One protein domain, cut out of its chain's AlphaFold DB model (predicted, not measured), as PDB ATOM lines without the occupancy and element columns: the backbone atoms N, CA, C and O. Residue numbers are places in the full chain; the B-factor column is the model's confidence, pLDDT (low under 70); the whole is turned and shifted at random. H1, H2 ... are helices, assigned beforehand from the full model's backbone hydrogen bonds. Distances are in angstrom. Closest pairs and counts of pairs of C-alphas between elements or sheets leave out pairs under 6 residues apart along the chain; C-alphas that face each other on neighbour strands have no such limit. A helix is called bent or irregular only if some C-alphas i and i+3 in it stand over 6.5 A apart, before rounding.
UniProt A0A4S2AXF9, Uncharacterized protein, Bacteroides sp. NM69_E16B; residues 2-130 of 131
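This is residues 2 to 130 of the 131 residues of an uncharacterized protein of Bacteroides sp. NM69_E16B (UniProt A0A4S2AXF9). One long helix, H7, runs through an elongated body: H4 packs on its residues 102 to 110, H5 on 107 to 117, and H1 and H2 cross it farther along. H4 and H5 form a hairpin, H3 folds back on H4, short H6 packs near H7's start, and residues 124 to 130 stick out. The 129 printed residues hold seven named helices, H1 to H7 in chain order, and no named strand: all helix, part aligned, part crossed. The whole is compact, with a radius of gyration of the C-alphas of 15.5 A and spans of 52 by 27 by 26 A.

Start at H1, residues 2 to 11, which touches residues 112 to 119 of the hub H7, residues 100 to 128, closest at the C-alphas of Ile 7 and Met 115, 6.9 A, at a steep tilt of 61 degrees. H2, residues 14 to 29, touches H7 at Ala 20 and Leu 118, C-alphas 6.0 A apart, at 65 degrees, steep. H3, residues 39 to 50, and H4, residues 52 to 70, form a helical hairpin, closest at C-alphas 48 and 54, 4.8 A. H4 and H5, residues 75 to 92, form another, at a shallow tilt of 17 degrees, with C-alphas 69 and 78 closest, 5.1 A. H5 touches H7 at C-alphas 86 and 110, 5.9 A. H6, residues 95 to 98, touches H7 at C-alphas 96 and 103, 5.5 A. H1 and H3 are apart. Every O i to N i+4 pair is within hydrogen-bond range in H1, H2 and H5; in H3 7 of 8, H4 13 of 15, H7 23 of 25; H6 is too short for one.

Find C-alpha 2 at (-45.439, 50.153, 13.263), where H1 begins. H4 is 28.2 A long and only just irregular, C-alphas 53 and 56 being 6.6 A apart; H5 is 26.2 A. H7, 40.5 A, is irregular, with C-alphas 102 and 105 at 7.5 A, and ends at C-alpha 128, (-52.446, 66.334, 34.987).

The C-alphas farthest apart, of Tyr 51 and Arg 130, stand 53.4 A apart. The printed part has no cut and no long link. Only residue 130 has pLDDT under 70.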
ATOM      1  N   GLU A   2     -44.964  48.798  12.895       89.31
ATOM      2  CA  GLU A   2     -45.439  50.153  13.263       89.31
ATOM      3  C   GLU A   2     -45.242  50.483  14.755       89.31
ATOM      4  O   GLU A   2     -44.806  51.582  15.091       89.31
ATOM      5  N   LEU A   3     -45.513  49.528  15.654       91.06
ATOM      6  CA  LEU A   3     -45.332  49.731  17.095       91.06
ATOM      7  C   LEU A   3     -43.863  49.956  17.476       91.06
ATOM      8  O   LEU A   3     -43.570  50.867  18.238       91.06
ATOM      9  N   GLN A   4     -42.943  49.182  16.902       92.19
ATOM     10  CA  GLN A   4     -41.507  49.320  17.168       92.19
ATOM     11  C   GLN A   4     -40.990  50.713  16.797       92.19
ATOM     12  O   GLN A   4     -40.367  51.358  17.627       92.19
ATOM     13  N   LYS A   5     -41.387  51.247  15.634       94.44
ATOM     14  CA  LYS A   5     -41.064  52.630  15.240       94.44
ATOM     15  C   LYS A   5     -41.627  53.680  16.204       94.44
ATOM     16  O   LYS A   5     -41.012  54.718  16.423       94.44
ATOM     17  N   LYS A   6     -42.816  53.441  16.774       95.94
ATOM     18  CA  LYS A   6     -43.384  54.322  17.810       95.94
ATOM     19  C   LYS A   6     -42.554  54.267  19.088       95.94
ATOM     20  O   LYS A   6     -42.261  55.321  19.637       95.94
ATOM     21  N   ILE A   7     -42.163  53.069  19.520       96.38
ATOM     22  CA  ILE A   7     -41.315  52.875  20.701       96.38
ATOM     23  C   ILE A   7     -39.961  53.559  20.504       96.38
ATOM     24  O   ILE A   7     -39.562  54.321  21.373       96.38
ATOM     25  N   GLU A   8     -39.299  53.365  19.361       96.12
ATOM     26  CA  GLU A   8     -38.041  54.049  19.017       96.12
ATOM     27  C   GLU A   8     -38.181  55.566  19.163       96.12
ATOM     28  O   GLU A   8     -37.409  56.189  19.884       96.12
ATOM     29  N   LYS A   9     -39.242  56.144  18.590       96.69
ATOM     30  CA  LYS A   9     -39.533  57.574  18.722       96.69
ATOM     31  C   LYS A   9     -39.782  58.014  20.170       96.69
ATOM     32  O   LYS A   9     -39.429  59.127  20.537       96.69
ATOM     33  N   TRP A  10     -40.430  57.191  20.994       97.38
ATOM     34  CA  TRP A  10     -40.627  57.517  22.412       97.38
ATOM     35  C   TRP A  10     -39.308  57.508  23.180       97.38
ATOM     36  O   TRP A  10     -39.108  58.353  24.045       97.38
ATOM     37  N   LEU A  11     -38.404  56.586  22.846       96.88
ATOM     38  CA  LEU A  11     -37.093  56.461  23.483       96.88
ATOM     39  C   LEU A  11     -36.135  57.618  23.152       96.88
ATOM     40  O   LEU A  11     -35.141  57.780  23.853       96.88
ATOM     41  N   GLU A  12     -36.438  58.443  22.147       97.31
ATOM     42  CA  GLU A  12     -35.723  59.702  21.881       97.31
ATOM     43  C   GLU A  12     -36.025  60.793  22.932       97.31
ATOM     44  O   GLU A  12     -35.257  61.742  23.074       97.31
ATOM     45  N   ASP A  13     -37.130  60.681  23.683       97.38
ATOM     46  CA  ASP A  13     -37.489  61.630  24.742       97.38
ATOM     47  C   ASP A  13     -36.843  61.233  26.081       97.38
ATOM     48  O   ASP A  13     -37.310  60.337  26.790       97.38
ATOM     49  N   GLU A  14     -35.791  61.953  26.479       97.31
ATOM     50  CA  GLU A  14     -35.071  61.721  27.739       97.31
ATOM     51  C   GLU A  14     -35.968  61.786  28.986       97.31
ATOM     52  O   GLU A  14     -35.737  61.065  29.967       97.31
ATOM     53  N   LYS A  15     -37.016  62.624  28.977       97.31
ATOM     54  CA  LYS A  15     -37.952  62.716  30.107       97.31
ATOM     55  C   LYS A  15     -38.809  61.465  30.189       97.31
ATOM     56  O   LYS A  15     -39.046  60.972  31.294       97.31
ATOM     57  N   PHE A  16     -39.253  60.949  29.043       97.69
ATOM     58  CA  PHE A  16     -39.955  59.673  28.985       97.69
ATOM     59  C   PHE A  16     -39.051  58.530  29.443       97.69
ATOM     60  O   PHE A  16     -39.473  57.748  30.287       97.69
ATOM     61  N   VAL A  17     -37.804  58.460  28.968       98.12
ATOM     62  CA  VAL A  17     -36.847  57.414  29.371       98.12
ATOM     63  C   VAL A  17     -36.595  57.441  30.880       98.12
ATOM     64  O   VAL A  17     -36.649  56.404  31.541       98.12
ATOM     65  N   THR A  18     -36.389  58.627  31.456       98.12
ATOM     66  CA  THR A  18     -36.199  58.787  32.907       98.12
ATOM     67  C   THR A  18     -37.432  58.327  33.688       98.12
ATOM     68  O   THR A  18     -37.310  57.588  34.669       98.12
ATOM     69  N   PHE A  19     -38.627  58.726  33.240       98.00
ATOM     70  CA  PHE A  19     -39.891  58.271  33.818       98.00
ATOM     71  C   PHE A  19     -40.032  56.747  33.726       98.00
ATOM     72  O   PHE A  19     -40.333  56.098  34.726       98.00
ATOM     73  N   ALA A  20     -39.784  56.182  32.544       98.06
ATOM     74  CA  ALA A  20     -39.931  54.766  32.251       98.06
ATOM     75  C   ALA A  20     -39.018  53.916  33.137       98.06
ATOM     76  O   ALA A  20     -39.498  53.007  33.812       98.06
ATOM     77  N   ASN A  21     -37.735  54.273  33.215       97.88
ATOM     78  CA  ASN A  21     -36.761  53.584  34.057       97.88
ATOM     79  C   ASN A  21     -37.180  53.595  35.527       97.88
ATOM     80  O   ASN A  21     -37.214  52.542  36.160       97.88
ATOM     81  N   LYS A  22     -37.558  54.762  36.067       97.94
ATOM     82  CA  LYS A  22     -38.031  54.859  37.453       97.94
ATOM     83  C   LYS A  22     -39.255  53.971  37.680       97.94
ATOM     84  O   LYS A  22     -39.306  53.216  38.643       97.94
ATOM     85  N   ARG A  23     -40.223  54.039  36.770       97.62
ATOM     86  CA  ARG A  23     -41.482  53.308  36.876       97.62
ATOM     87  C   ARG A  23     -41.296  51.792  36.789       97.62
ATOM     88  O   ARG A  23     -41.969  51.057  37.506       97.62
ATOM     89  N   MET A  24     -40.376  51.322  35.949       97.81
ATOM     90  CA  MET A  24     -39.988  49.912  35.870       97.81
ATOM     91  C   MET A  24     -39.278  49.462  37.151       97.81
ATOM     92  O   MET A  24     -39.604  48.406  37.682       97.81
ATOM     93  N   GLN A  25     -38.367  50.279  37.695       97.75
ATOM     94  CA  GLN A  25     -37.711  49.988  38.974       97.75
ATOM     95  C   GLN A  25     -38.713  49.898  40.128       97.75
ATOM     96  O   GLN A  25     -38.576  49.029  40.981       97.75
ATOM     97  N   GLU A  26     -39.762  50.725  40.139       97.31
ATOM     98  CA  GLU A  26     -40.830  50.607  41.136       97.31
ATOM     99  C   GLU A  26     -41.535  49.244  41.080       97.31
ATOM    100  O   GLU A  26     -41.794  48.645  42.120       97.31
ATOM    101  N   GLU A  27     -41.810  48.730  39.880       97.81
ATOM    102  CA  GLU A  27     -42.434  47.412  39.683       97.81
ATOM    103  C   GLU A  27     -41.529  46.262  40.115       97.81
ATOM    104  O   GLU A  27     -42.006  45.279  40.677       97.81
ATOM    105  N   ILE A  28     -40.228  46.396  39.866       96.81
ATOM    106  CA  ILE A  28     -39.227  45.393  40.228       96.81
ATOM    107  C   ILE A  28     -38.992  45.388  41.743       96.81
ATOM    108  O   ILE A  28     -38.925  44.323  42.346       96.81
ATOM    109  N   LEU A  29     -38.867  46.557  42.375       95.44
ATOM    110  CA  LEU A  29     -38.375  46.668  43.751       95.44
ATOM    111  C   LEU A  29     -39.482  46.780  44.802       95.44
ATOM    112  O   LEU A  29     -39.293  46.337  45.931       95.44
ATOM    113  N   TYR A  30     -40.615  47.400  44.464       95.12
ATOM    114  CA  TYR A  30     -41.583  47.866  45.466       95.12
ATOM    115  C   TYR A  30     -42.990  47.286  45.313       95.12
ATOM    116  O   TYR A  30     -43.866  47.651  46.094       95.12
ATOM    117  N   VAL A  31     -43.226  46.391  44.349       95.94
ATOM    118  CA  VAL A  31     -44.526  45.726  44.153       95.94
ATOM    119  C   VAL A  31     -44.406  44.235  44.502       95.94
ATOM    120  O   VAL A  31     -44.008  43.441  43.647       95.94
ATOM    121  N   PRO A  32     -44.747  43.823  45.742       92.19
ATOM    122  CA  PRO A  32     -44.599  42.440  46.202       92.19
ATOM    123  C   PRO A  32     -45.385  41.429  45.367       92.19
ATOM    124  O   PRO A  32     -44.944  40.301  45.179       92.19
ATOM    125  N   GLU A  33     -46.535  41.830  44.820       92.31
ATOM    126  CA  GLU A  33     -47.387  40.955  44.016       92.31
ATOM    127  C   GLU A  33     -46.689  40.461  42.748       92.31
ATOM    128  O   GLU A  33     -47.064  39.415  42.226       92.31
ATOM    129  N   ASN A  34     -45.684  41.189  42.250       92.75
ATOM    130  CA  ASN A  34     -44.909  40.766  41.089       92.75
ATOM    131  C   ASN A  34     -43.943  39.613  41.404       92.75
ATOM    132  O   ASN A  34     -43.527  38.937  40.471       92.75
ATOM    133  N   HIS A  35     -43.630  39.376  42.681       91.38
ATOM    134  CA  HIS A  35     -42.700  38.338  43.146       91.38
ATOM    135  C   HIS A  35     -43.404  37.069  43.624       91.38
ATOM    136  O   HIS A  35     -42.757  36.065  43.893       91.38
ATOM    137  N   TYR A  36     -44.734  37.096  43.731       91.94
ATOM    138  CA  TYR A  36     -45.499  35.904  44.070       91.94
ATOM    139  C   TYR A  36     -45.536  34.945  42.879       91.94
ATOM    140  O   TYR A  36     -46.101  35.278  41.829       91.94
ATOM    141  N   LEU A  37     -44.973  33.754  43.061       90.06
ATOM    142  CA  LEU A  37     -45.030  32.680  42.080       90.06
ATOM    143  C   LEU A  37     -46.285  31.847  42.319       90.06
ATOM    144  O   LEU A  37     -46.625  31.502  43.449       90.06
ATOM    145  N   ASP A  38     -47.006  31.532  41.249       92.69
ATOM    146  CA  ASP A  38     -47.991  30.463  41.343       92.69
ATOM    147  C   ASP A  38     -47.281  29.099  41.297       92.69
ATOM    148  O   ASP A  38     -46.195  29.010  40.716       92.69
ATOM    149  N   PRO A  39     -47.901  28.026  41.821       95.25
ATOM    150  CA  PRO A  39     -47.235  26.732  41.960       95.25
ATOM    151  C   PRO A  39     -46.664  26.168  40.656       95.25
ATOM    152  O   PRO A  39     -45.662  25.463  40.674       95.25
ATOM    153  N   LYS A  40     -47.286  26.468  39.502       95.31
ATOM    154  CA  LYS A  40     -46.778  25.957  38.225       95.31
ATOM    155  C   LYS A  40     -45.534  26.705  37.772       95.31
ATOM    156  O   LYS A  40     -44.689  26.122  37.103       95.31
ATOM    157  N   HIS A  41     -45.450  27.992  38.090       95.12
ATOM    158  CA  HIS A  41     -44.250  28.764  37.824       95.12
ATOM    159  C   HIS A  41     -43.091  28.306  38.710       95.12
ATOM    160  O   HIS A  41     -42.016  28.074  38.179       95.12
ATOM    161  N   GLU A  42     -43.344  28.111  40.007       95.88
ATOM    162  CA  GLU A  42     -42.358  27.619  40.982       95.88
ATOM    163  C   GLU A  42     -41.749  26.280  40.539       95.88
ATOM    164  O   GLU A  42     -40.538  26.183  40.394       95.88
ATOM    165  N   GLU A  43     -42.575  25.299  40.157       96.75
ATOM    166  CA  GLU A  43     -42.103  24.001  39.636       96.75
ATOM    167  C   GLU A  43     -41.181  24.140  38.408       96.75
ATOM    168  O   GLU A  43     -40.226  23.381  38.235       96.75
ATOM    169  N   LEU A  44     -41.486  25.083  37.509       97.19
ATOM    170  CA  LEU A  44     -40.695  25.299  36.296       97.19
ATOM    171  C   LEU A  44     -39.377  26.016  36.588       97.19
ATOM    172  O   LEU A  44     -38.394  25.743  35.902       97.19
ATOM    173  N   GLU A  45     -39.371  26.923  37.560       95.00
ATOM    174  CA  GLU A  45     -38.177  27.650  37.992       95.00
ATOM    175  C   GLU A  45     -37.226  26.717  38.746       95.00
ATOM    176  O   GLU A  45     -36.071  26.589  38.350       95.00
ATOM    177  N   GLU A  46     -37.743  25.929  39.694       95.50
ATOM    178  CA  GLU A  46     -36.971  24.890  40.382       95.50
ATOM    179  C   GLU A  46     -36.368  23.888  39.392       95.50
ATOM    180  O   GLU A  46     -35.203  23.520  39.499       95.50
ATOM    181  N   GLY A  47     -37.135  23.442  38.392       96.81
ATOM    182  CA  GLY A  47     -36.607  22.555  37.355       96.81
ATOM    183  C   GLY A  47     -35.498  23.206  36.524       96.81
ATOM    184  O   GLY A  47     -34.533  22.534  36.154       96.81
ATOM    185  N   PHE A  48     -35.615  24.508  36.261       96.56
ATOM    186  CA  PHE A  48     -34.639  25.279  35.500       96.56
ATOM    187  C   PHE A  48     -33.329  25.510  36.258       96.56
ATOM    188  O   PHE A  48     -32.275  25.445  35.631       96.56
ATOM    189  N   ASP A  49     -33.371  25.653  37.584       93.88
ATOM    190  CA  ASP A  49     -32.168  25.765  38.425       93.88
ATOM    191  C   ASP A  49     -31.219  24.565  38.286       93.88
ATOM    192  O   ASP A  49     -30.002  24.701  38.444       93.88
ATOM    193  N   TYR A  50     -31.762  23.382  37.986       94.50
ATOM    194  CA  TYR A  50     -30.981  22.151  37.854       94.50
ATOM    195  C   TYR A  50     -30.807  21.685  36.407       94.50
ATOM    196  O   TYR A  50     -29.837  20.979  36.113       94.50
ATOM    197  N   TYR A  51     -31.735  22.027  35.508       96.94
ATOM    198  CA  TYR A  51     -31.777  21.467  34.160       96.94
ATOM    199  C   TYR A  51     -32.182  22.493  33.095       96.94
ATOM    200  O   TYR A  51     -33.346  22.874  32.965       96.94
ATOM    201  N   ASP A  52     -31.242  22.799  32.201       96.62
ATOM    202  CA  ASP A  52     -31.426  23.701  31.054       96.62
ATOM    203  C   ASP A  52     -32.624  23.344  30.155       96.62
ATOM    204  O   ASP A  52     -33.203  24.210  29.498       96.62
ATOM    205  N   CYS A  53     -33.049  22.074  30.126       96.06
ATOM    206  CA  CYS A  53     -34.203  21.639  29.336       96.06
ATOM    207  C   CYS A  53     -35.532  22.276  29.785       96.06
ATOM    208  O   CYS A  53     -36.501  22.245  29.021       96.06
ATOM    209  N   TYR A  54     -35.578  22.893  30.971       97.94
ATOM    210  CA  TYR A  54     -36.723  23.663  31.459       97.94
ATOM    211  C   TYR A  54     -36.805  25.083  30.881       97.94
ATOM    212  O   TYR A  54     -37.871  25.695  30.979       97.94
ATOM    213  N   ALA A  55     -35.770  25.577  30.187       97.75
ATOM    214  CA  ALA A  55     -35.800  26.885  29.526       97.75
ATOM    215  C   ALA A  55     -37.008  27.030  28.583       97.75
ATOM    216  O   ALA A  55     -37.782  27.986  28.680       97.75
ATOM    217  N   ALA A  56     -37.223  26.045  27.704       97.81
ATOM    218  CA  ALA A  56     -38.325  26.064  26.745       97.81
ATOM    219  C   ALA A  56     -39.713  25.963  27.420       97.81
ATOM    220  O   ALA A  56     -40.584  26.786  27.105       97.81
ATOM    221  N   PRO A  57     -39.962  25.030  28.365       98.25
ATOM    222  CA  PRO A  57     -41.176  25.019  29.182       98.25
ATOM    223  C   PRO A  57     -41.453  26.334  29.920       98.25
ATOM    224  O   PRO A  57     -42.580  26.833  29.867       98.25
ATOM    225  N   LEU A  58     -40.443  26.929  30.558       98.06
ATOM    226  CA  LEU A  58     -40.574  28.175  31.312       98.06
ATOM    227  C   LEU A  58     -40.921  29.360  30.398       98.06
ATOM    228  O   LEU A  58     -41.883  30.091  30.660       98.06
ATOM    229  N   ALA A  59     -40.216  29.502  29.273       98.19
ATOM    230  CA  ALA A  59     -40.521  30.510  28.257       98.19
ATOM    231  C   ALA A  59     -41.934  30.327  27.674       98.19
ATOM    232  O   ALA A  59     -42.683  31.297  27.508       98.19
ATOM    233  N   THR A  60     -42.337  29.080  27.413       98.31
ATOM    234  CA  THR A  60     -43.681  28.737  26.919       98.31
ATOM    235  C   THR A  60     -44.751  29.136  27.926       98.31
ATOM    236  O   THR A  60     -45.750  29.761  27.562       98.31
ATOM    237  N   TYR A  61     -44.528  28.833  29.204       98.44
ATOM    238  CA  TYR A  61     -45.446  29.172  30.280       98.44
ATOM    239  C   TYR A  61     -45.631  30.686  30.426       98.44
ATOM    240  O   TYR A  61     -46.762  31.180  30.421       98.44
ATOM    241  N   LEU A  62     -44.535  31.444  30.490       98.31
ATOM    242  CA  LEU A  62     -44.585  32.904  30.589       98.31
ATOM    243  C   LEU A  62     -45.228  33.546  29.349       98.31
ATOM    244  O   LEU A  62     -46.019  34.486  29.473       98.31
ATOM    245  N   THR A  63     -44.979  32.992  28.160       98.50
ATOM    246  CA  THR A  63     -45.639  33.417  26.915       98.50
ATOM    247  C   THR A  63     -47.145  33.184  26.975       98.50
ATOM    248  O   THR A  63     -47.924  34.095  26.683       98.50
ATOM    249  N   TYR A  64     -47.574  31.991  27.394       98.06
ATOM    250  CA  TYR A  64     -48.986  31.675  27.603       98.06
ATOM    251  C   TYR A  64     -49.632  32.652  28.594       98.06
ATOM    252  O   TYR A  64     -50.687  33.226  28.306       98.06
ATOM    253  N   ARG A  65     -48.971  32.908  29.729       97.50
ATOM    254  CA  ARG A  65     -49.435  33.849  30.751       97.50
ATOM    255  C   ARG A  65     -49.609  35.257  30.198       97.50
ATOM    256  O   ARG A  65     -50.656  35.858  30.438       97.50
ATOM    257  N   LEU A  66     -48.647  35.755  29.420       98.31
ATOM    258  CA  LEU A  66     -48.738  37.066  28.775       98.31
ATOM    259  C   LEU A  66     -49.945  37.157  27.833       98.31
ATOM    260  O   LEU A  66     -50.716  38.115  27.892       98.31
ATOM    261  N   GLN A  67     -50.150  36.146  26.987       98.00
ATOM    262  CA  GLN A  67     -51.288  36.134  26.064       98.00
ATOM    263  C   GLN A  67     -52.625  36.077  26.811       98.00
ATOM    264  O   GLN A  67     -53.557  36.816  26.486       98.00
ATOM    265  N   LEU A  68     -52.712  35.269  27.869       96.69
ATOM    266  CA  LEU A  68     -53.917  35.162  28.683       96.69
ATOM    267  C   LEU A  68     -54.283  36.498  29.349       96.69
ATOM    268  O   LEU A  68     -55.450  36.902  29.326       96.69
ATOM    269  N   VAL A  69     -53.310  37.214  29.925       96.56
ATOM    270  CA  VAL A  69     -53.586  38.498  30.597       96.56
ATOM    271  C   VAL A  69     -53.976  39.590  29.606       96.56
ATOM    272  O   VAL A  69     -54.857  40.393  29.926       96.56
ATOM    273  N   LYS A  70     -53.413  39.587  28.389       95.50
ATOM    274  CA  LYS A  70     -53.796  40.506  27.301       95.50
ATOM    275  C   LYS A  70     -55.272  40.379  26.929       95.50
ATOM    276  O   LYS A  70     -55.933  41.394  26.707       95.50
ATOM    277  N   CYS A  71     -55.815  39.165  26.960       94.31
ATOM    278  CA  CYS A  71     -57.234  38.892  26.713       94.31
ATOM    279  C   CYS A  71     -58.164  39.331  27.862       94.31
ATOM    280  O   CYS A  71     -59.389  39.269  27.735       94.31
ATOM    281  N   SER A  72     -57.626  39.777  29.001       93.56
ATOM    282  CA  SER A  72     -58.448  40.196  30.134       93.56
ATOM    283  C   SER A  72     -59.216  41.484  29.828       93.56
ATOM    284  O   SER A  72     -58.624  42.525  29.532       93.56
ATOM    285  N   LYS A  73     -60.548  41.452  29.991       93.44
ATOM    286  CA  LYS A  73     -61.418  42.638  29.852       93.44
ATOM    287  C   LYS A  73     -61.133  43.704  30.918       93.44
ATOM    288  O   LYS A  73     -61.286  44.895  30.661       93.44
ATOM    289  N   ASN A  74     -60.688  43.296  32.107       96.38
ATOM    290  CA  ASN A  74     -60.379  44.216  33.197       96.38
ATOM    291  C   ASN A  74     -59.002  44.860  32.974       96.38
ATOM    292  O   ASN A  74     -57.972  44.200  33.096       96.38
ATOM    293  N   ALA A  75     -58.986  46.166  32.694       94.25
ATOM    294  CA  ALA A  75     -57.759  46.907  32.404       94.25
ATOM    295  C   ALA A  75     -56.745  46.898  33.560       94.25
ATOM    296  O   ALA A  75     -55.547  46.771  33.310       94.25
ATOM    297  N   LYS A  76     -57.208  46.972  34.817       94.06
ATOM    298  CA  LYS A  76     -56.325  46.908  35.994       94.06
ATOM    299  C   LYS A  76     -55.670  45.531  36.103       94.06
ATOM    300  O   LYS A  76     -54.456  45.449  36.260       94.06
ATOM    301  N   LYS A  77     -56.459  44.459  35.942       93.94
ATOM    302  CA  LYS A  77     -55.956  43.074  35.967       93.94
ATOM    303  C   LYS A  77     -54.983  42.804  34.820       93.94
ATOM    304  O   LYS A  77     -53.933  42.216  35.047       93.94
ATOM    305  N   ARG A  78     -55.300  43.275  33.610       96.69
ATOM    306  CA  ARG A  78     -54.432  43.163  32.429       96.69
ATOM    307  C   ARG A  78     -53.078  43.830  32.660       96.69
ATOM    308  O   ARG A  78     -52.054  43.175  32.524       96.69
ATOM    309  N   LYS A  79     -53.082  45.101  33.073       96.69
ATOM    310  CA  LYS A  79     -51.865  45.863  33.380       96.69
ATOM    311  C   LYS A  79     -51.015  45.171  34.445       96.69
ATOM    312  O   LYS A  79     -49.812  45.034  34.269       96.69
ATOM    313  N   ARG A  80     -51.642  44.706  35.529       96.31
ATOM    314  CA  ARG A  80     -50.951  44.002  36.614       96.31
ATOM    315  C   ARG A  80     -50.346  42.676  36.159       96.31
ATOM    316  O   ARG A  80     -49.209  42.389  36.498       96.31
ATOM    317  N   GLY A  81     -51.068  41.915  35.340       97.31
ATOM    318  CA  GLY A  81     -50.567  40.668  34.763       97.31
ATOM    319  C   GLY A  81     -49.390  40.863  33.804       97.31
ATOM    320  O   GLY A  81     -48.464  40.062  33.826       97.31
ATOM    321  N   ILE A  82     -49.398  41.928  32.993       98.38
ATOM    322  CA  ILE A  82     -48.267  42.271  32.113       98.38
ATOM    323  C   ILE A  82     -47.028  42.615  32.950       98.38
ATOM    324  O   ILE A  82     -45.954  42.092  32.673       98.38
ATOM    325  N   TRP A  83     -47.186  43.432  34.000       98.38
ATOM    326  CA  TRP A  83     -46.088  43.756  34.916       98.38
ATOM    327  C   TRP A  83     -45.517  42.530  35.617       98.38
ATOM    328  O   TRP A  83     -44.301  42.396  35.683       98.38
ATOM    329  N   TRP A  84     -46.376  41.613  36.063       98.00
ATOM    330  CA  TRP A  84     -45.932  40.355  36.652       98.00
ATOM    331  C   TRP A  84     -45.035  39.578  35.678       98.00
ATOM    332  O   TRP A  84     -43.907  39.254  36.026       98.00
ATOM    333  N   VAL A  85     -45.469  39.365  34.425       98.12
ATOM    334  CA  VAL A  85     -44.645  38.651  33.427       98.12
ATOM    335  C   VAL A  85     -43.338  39.394  33.144       98.12
ATOM    336  O   VAL A  85     -42.295  38.760  33.023       98.12
ATOM    337  N   TYR A  86     -43.378  40.725  33.057       98.44
ATOM    338  CA  TYR A  86     -42.178  41.534  32.859       98.44
ATOM    339  C   TYR A  86     -41.157  41.330  33.981       98.44
ATOM    340  O   TYR A  86     -39.985  41.108  33.694       98.44
ATOM    341  N   VAL A  87     -41.595  41.365  35.243       98.06
ATOM    342  CA  VAL A  87     -40.709  41.170  36.397       98.06
ATOM    343  C   VAL A  87     -40.133  39.756  36.416       98.06
ATOM    344  O   VAL A  87     -38.935  39.619  36.629       98.06
ATOM    345  N   GLN A  88     -40.920  38.727  36.092       97.31
ATOM    346  CA  GLN A  88     -40.396  37.359  35.984       97.31
ATOM    347  C   GLN A  88     -39.310  37.240  34.901       97.31
ATOM    348  O   GLN A  88     -38.235  36.700  35.141       97.31
ATOM    349  N   VAL A  89     -39.535  37.829  33.721       97.50
ATOM    350  CA  VAL A  89     -38.521  37.876  32.649       97.50
ATOM    351  C   VAL A  89     -37.289  38.689  33.069       97.50
ATOM    352  O   VAL A  89     -36.168  38.332  32.710       97.50
ATOM    353  N   TYR A  90     -37.473  39.765  33.836       97.19
ATOM    354  CA  TYR A  90     -36.376  40.573  34.371       97.19
ATOM    355  C   TYR A  90     -35.524  39.793  35.383       97.19
ATOM    356  O   TYR A  90     -34.298  39.867  35.304       97.19
ATOM    357  N   ILE A  91     -36.149  39.035  36.292       95.38
ATOM    358  CA  ILE A  91     -35.466  38.214  37.306       95.38
ATOM    359  C   ILE A  91     -34.594  37.142  36.645       95.38
ATOM    360  O   ILE A  91     -33.430  37.002  37.015       95.38
ATOM    361  N   LEU A  92     -35.099  36.476  35.598       95.12
ATOM    362  CA  LEU A  92     -34.309  35.529  34.797       95.12
ATOM    363  C   LEU A  92     -33.055  36.176  34.187       95.12
ATOM    364  O   LEU A  92     -32.052  35.504  33.939       95.12
ATOM    365  N   GLY A  93     -33.090  37.489  33.944       94.38
ATOM    366  CA  GLY A  93     -31.910  38.298  33.671       94.38
ATOM    367  C   GLY A  93     -31.041  37.739  32.546       94.38
ATOM    368  O   GLY A  93     -31.465  37.649  31.391       94.38
ATOM    369  N   PHE A  94     -29.800  37.374  32.877       93.44
ATOM    370  CA  PHE A  94     -28.819  36.873  31.910       93.44
ATOM    371  C   PHE A  94     -29.265  35.582  31.204       93.44
ATOM    372  O   PHE A  94     -28.943  35.408  30.027       93.44
ATOM    373  N   TYR A  95     -30.062  34.729  31.853       94.50
ATOM    374  CA  TYR A  95     -30.530  33.474  31.260       94.50
ATOM    375  C   TYR A  95     -31.373  33.688  30.004       94.50
ATOM    376  O   TYR A  95     -31.257  32.923  29.050       94.50
ATOM    377  N   THR A  96     -32.122  34.792  29.928       96.44
ATOM    378  CA  THR A  96     -32.893  35.144  28.723       96.44
ATOM    379  C   THR A  96     -32.014  35.373  27.487       96.44
ATOM    380  O   THR A  96     -32.496  35.264  26.362       96.44
ATOM    381  N   LYS A  97     -30.722  35.680  27.681       96.06
ATOM    382  CA  LYS A  97     -29.736  35.848  26.604       96.06
ATOM    383  C   LYS A  97     -29.028  34.541  26.258       96.06
ATOM    384  O   LYS A  97     -28.706  34.331  25.096       96.06
ATOM    385  N   VAL A  98     -28.777  33.691  27.255       96.75
ATOM    386  CA  VAL A  98     -28.183  32.358  27.050       96.75
ATOM    387  C   VAL A  98     -29.142  31.475  26.249       96.75
ATOM    388  O   VAL A  98     -28.742  30.876  25.256       96.75
ATOM    389  N   PHE A  99     -30.422  31.484  26.621       97.06
ATOM    390  CA  PHE A  99     -31.504  30.732  25.982       97.06
ATOM    391  C   PHE A  99     -32.306  31.619  25.019       97.06
ATOM    392  O   PHE A  99     -33.531  31.730  25.087       97.06
ATOM    393  N   ALA A 100     -31.602  32.342  24.140       97.00
ATOM    394  CA  ALA A 100     -32.237  33.304  23.238       97.00
ATOM    395  C   ALA A 100     -33.275  32.643  22.310       97.00
ATOM    396  O   ALA A 100     -34.326  33.231  22.060       97.00
ATOM    397  N   CYS A 101     -33.019  31.407  21.861       96.88
ATOM    398  CA  CYS A 101     -33.938  30.634  21.020       96.88
ATOM    399  C   CYS A 101     -35.326  30.479  21.659       96.88
ATOM    400  O   CYS A 101     -36.344  30.529  20.967       96.88
ATOM    401  N   GLU A 102     -35.369  30.317  22.978       97.94
ATOM    402  CA  GLU A 102     -36.583  30.124  23.759       97.94
ATOM    403  C   GLU A 102     -37.215  31.464  24.161       97.94
ATOM    404  O   GLU A 102     -38.436  31.630  24.082       97.94
ATOM    405  N   PHE A 103     -36.400  32.439  24.582       98.12
ATOM    406  CA  PHE A 103     -36.885  33.647  25.257       98.12
ATOM    407  C   PHE A 103     -37.008  34.895  24.375       98.12
ATOM    408  O   PHE A 103     -37.783  35.782  24.735       98.12
ATOM    409  N   GLU A 104     -36.317  35.009  23.235       97.56
ATOM    410  CA  GLU A 104     -36.247  36.269  22.466       97.56
ATOM    411  C   GLU A 104     -37.638  36.807  22.099       97.56
ATOM    412  O   GLU A 104     -37.940  37.993  22.279       97.56
ATOM    413  N   ASN A 105     -38.531  35.925  21.641       97.44
ATOM    414  CA  ASN A 105     -39.882  36.332  21.277       97.44
ATOM    415  C   ASN A 105     -40.698  36.802  22.495       97.44
ATOM    416  O   ASN A 105     -41.412  37.801  22.400       97.44
ATOM    417  N   LEU A 106     -40.573  36.119  23.637       98.31
ATOM    418  CA  LEU A 106     -41.224  36.513  24.888       98.31
ATOM    419  C   LEU A 106     -40.708  37.872  25.371       98.31
ATOM    420  O   LEU A 106     -41.516  38.754  25.666       98.31
ATOM    421  N   VAL A 107     -39.386  38.058  25.399       98.31
ATOM    422  CA  VAL A 107     -38.726  39.312  25.795       98.31
ATOM    423  C   VAL A 107     -39.219  40.465  24.926       98.31
ATOM    424  O   VAL A 107     -39.635  41.504  25.441       98.31
ATOM    425  N   ARG A 108     -39.248  40.278  23.603       97.25
ATOM    426  CA  ARG A 108     -39.782  41.280  22.677       97.25
ATOM    427  C   ARG A 108     -41.242  41.611  22.985       97.25
ATOM    428  O   ARG A 108     -41.581  42.781  23.142       97.25
ATOM    429  N   MET A 109     -42.097  40.593  23.088       97.44
ATOM    430  CA  MET A 109     -43.530  40.782  23.321       97.44
ATOM    431  C   MET A 109     -43.815  41.503  24.640       97.44
ATOM    432  O   MET A 109     -44.639  42.416  24.667       97.44
ATOM    433  N   VAL A 110     -43.165  41.105  25.737       98.06
ATOM    434  CA  VAL A 110     -43.420  41.716  27.045       98.06
ATOM    435  C   VAL A 110     -42.924  43.161  27.089       98.06
ATOM    436  O   VAL A 110     -43.628  44.024  27.611       98.06
ATOM    437  N   ASN A 111     -41.779  43.455  26.465       97.56
ATOM    438  CA  ASN A 111     -41.255  44.817  26.373       97.56
ATOM    439  C   ASN A 111     -42.180  45.733  25.565       97.56
ATOM    440  O   ASN A 111     -42.430  46.863  25.979       97.56
ATOM    441  N   GLU A 112     -42.738  45.255  24.449       97.25
ATOM    442  CA  GLU A 112     -43.709  46.024  23.660       97.25
ATOM    443  C   GLU A 112     -44.964  46.380  24.481       97.25
ATOM    444  O   GLU A 112     -45.414  47.529  24.465       97.25
ATOM    445  N   GLU A 113     -45.499  45.433  25.257       97.88
ATOM    446  CA  GLU A 113     -46.663  45.667  26.126       97.88
ATOM    447  C   GLU A 113     -46.353  46.624  27.287       97.88
ATOM    448  O   GLU A 113     -47.157  47.504  27.610       97.88
ATOM    449  N   VAL A 114     -45.177  46.496  27.904       98.25
ATOM    450  CA  VAL A 114     -44.730  47.395  28.977       98.25
ATOM    451  C   VAL A 114     -44.520  48.815  28.455       98.25
ATOM    452  O   VAL A 114     -44.994  49.764  29.080       98.25
ATOM    453  N   MET A 115     -43.911  48.986  27.279       98.06
ATOM    454  CA  MET A 115     -43.729  50.305  26.662       98.06
ATOM    455  C   MET A 115     -45.062  51.012  26.398       98.06
ATOM    456  O   MET A 115     -45.181  52.216  26.630       98.06
ATOM    457  N   LEU A 116     -46.094  50.272  25.982       97.31
ATOM    458  CA  LEU A 116     -47.443  50.817  25.820       97.31
ATOM    459  C   LEU A 116     -48.035  51.313  27.146       97.31
ATOM    460  O   LEU A 116     -48.649  52.385  27.187       97.31
ATOM    461  N   ILE A 117     -47.848  50.557  28.233       97.81
ATOM    462  CA  ILE A 117     -48.289  50.960  29.574       97.81
ATOM    463  C   ILE A 117     -47.557  52.233  30.008       97.81
ATOM    464  O   ILE A 117     -48.205  53.200  30.412       97.81
ATOM    465  N   LEU A 118     -46.230  52.252  29.883       98.31
ATOM    466  CA  LEU A 118     -45.383  53.363  30.313       98.31
ATOM    467  C   LEU A 118     -45.700  54.646  29.555       98.31
ATOM    468  O   LEU A 118     -45.899  55.690  30.172       98.31
ATOM    469  N   HIS A 119     -45.807  54.579  28.228       97.69
ATOM    470  CA  HIS A 119     -46.116  55.754  27.416       97.69
ATOM    471  C   HIS A 119     -47.510  56.320  27.736       97.69
ATOM    472  O   HIS A 119     -47.700  57.541  27.791       97.69
ATOM    473  N   SER A 120     -48.489  55.447  27.996       96.62
ATOM    474  CA  SER A 120     -49.833  55.851  28.420       96.62
ATOM    475  C   SER A 120     -49.817  56.584  29.769       96.62
ATOM    476  O   SER A 120     -50.359  57.686  29.879       96.62
ATOM    477  N   GLU A 121     -49.140  56.021  30.777       97.00
ATOM    478  CA  GLU A 121     -48.989  56.639  32.102       97.00
ATOM    479  C   GLU A 121     -48.245  57.979  32.029       97.00
ATOM    480  O   GLU A 121     -48.691  58.971  32.613       97.00
ATOM    481  N   TYR A 122     -47.152  58.033  31.264       97.38
ATOM    482  CA  TYR A 122     -46.371  59.248  31.059       97.38
ATOM    483  C   TYR A 122     -47.226  60.362  30.451       97.38
ATOM    484  O   TYR A 122     -47.325  61.456  31.010       97.38
ATOM    485  N   THR A 123     -47.935  60.066  29.359       95.94
ATOM    486  CA  THR A 123     -48.820  61.031  28.690       95.94
ATOM    487  C   THR A 123     -49.926  61.526  29.623       95.94
ATOM    488  O   THR A 123     -50.285  62.704  29.590       95.94
ATOM    489  N   GLN A 124     -50.473  60.648  30.469       94.69
ATOM    490  CA  GLN A 124     -51.469  61.030  31.467       94.69
ATOM    491  C   GLN A 124     -50.874  61.972  32.520       94.69
ATOM    492  O   GLN A 124     -51.489  62.991  32.826       94.69
ATOM    493  N   SER A 125     -49.666  61.689  33.017       93.25
ATOM    494  CA  SER A 125     -48.987  62.538  34.005       93.25
ATOM    495  C   SER A 125     -48.746  63.963  33.488       93.25
ATOM    496  O   SER A 125     -49.008  64.931  34.202       93.25
ATOM    497  N   LEU A 126     -48.360  64.103  32.213       92.44
ATOM    498  CA  LEU A 126     -48.162  65.405  31.571       92.44
ATOM    499  C   LEU A 126     -49.460  66.207  31.444       92.44
ATOM    500  O   LEU A 126     -49.429  67.435  31.487       92.44
ATOM    501  N   ARG A 127     -50.603  65.537  31.256       90.06
ATOM    502  CA  ARG A 127     -51.911  66.206  31.192       90.06
ATOM    503  C   ARG A 127     -52.325  66.728  32.560       90.06
ATOM    504  O   ARG A 127     -52.781  67.862  32.640       90.06
ATOM    505  N   THR A 128     -52.120  65.938  33.611       86.19
ATOM    506  CA  THR A 128     -52.446  66.334  34.987       86.19
ATOM    507  C   THR A 128     -51.594  67.510  35.465       86.19
ATOM    508  O   THR A 128     -52.096  68.359  36.178       86.19
ATOM    509  N   GLN A 129     -50.328  67.607  35.045       75.12
ATOM    510  CA  GLN A 129     -49.450  68.736  35.397       75.12
ATOM    511  C   GLN A 129     -49.801  70.058  34.693       75.12
ATOM    512  O   GLN A 129     -49.267  71.102  35.055       75.12
ATOM    513  N   ARG A 130     -50.633  70.017  33.645       68.69
ATOM    514  CA  ARG A 130     -51.064  71.201  32.880       68.69
ATOM    515  C   ARG A 130     -52.424  71.747  33.331       68.69
ATOM    516  O   ARG A 130     -52.849  72.761  32.783       68.69
TER     517      ARG A 130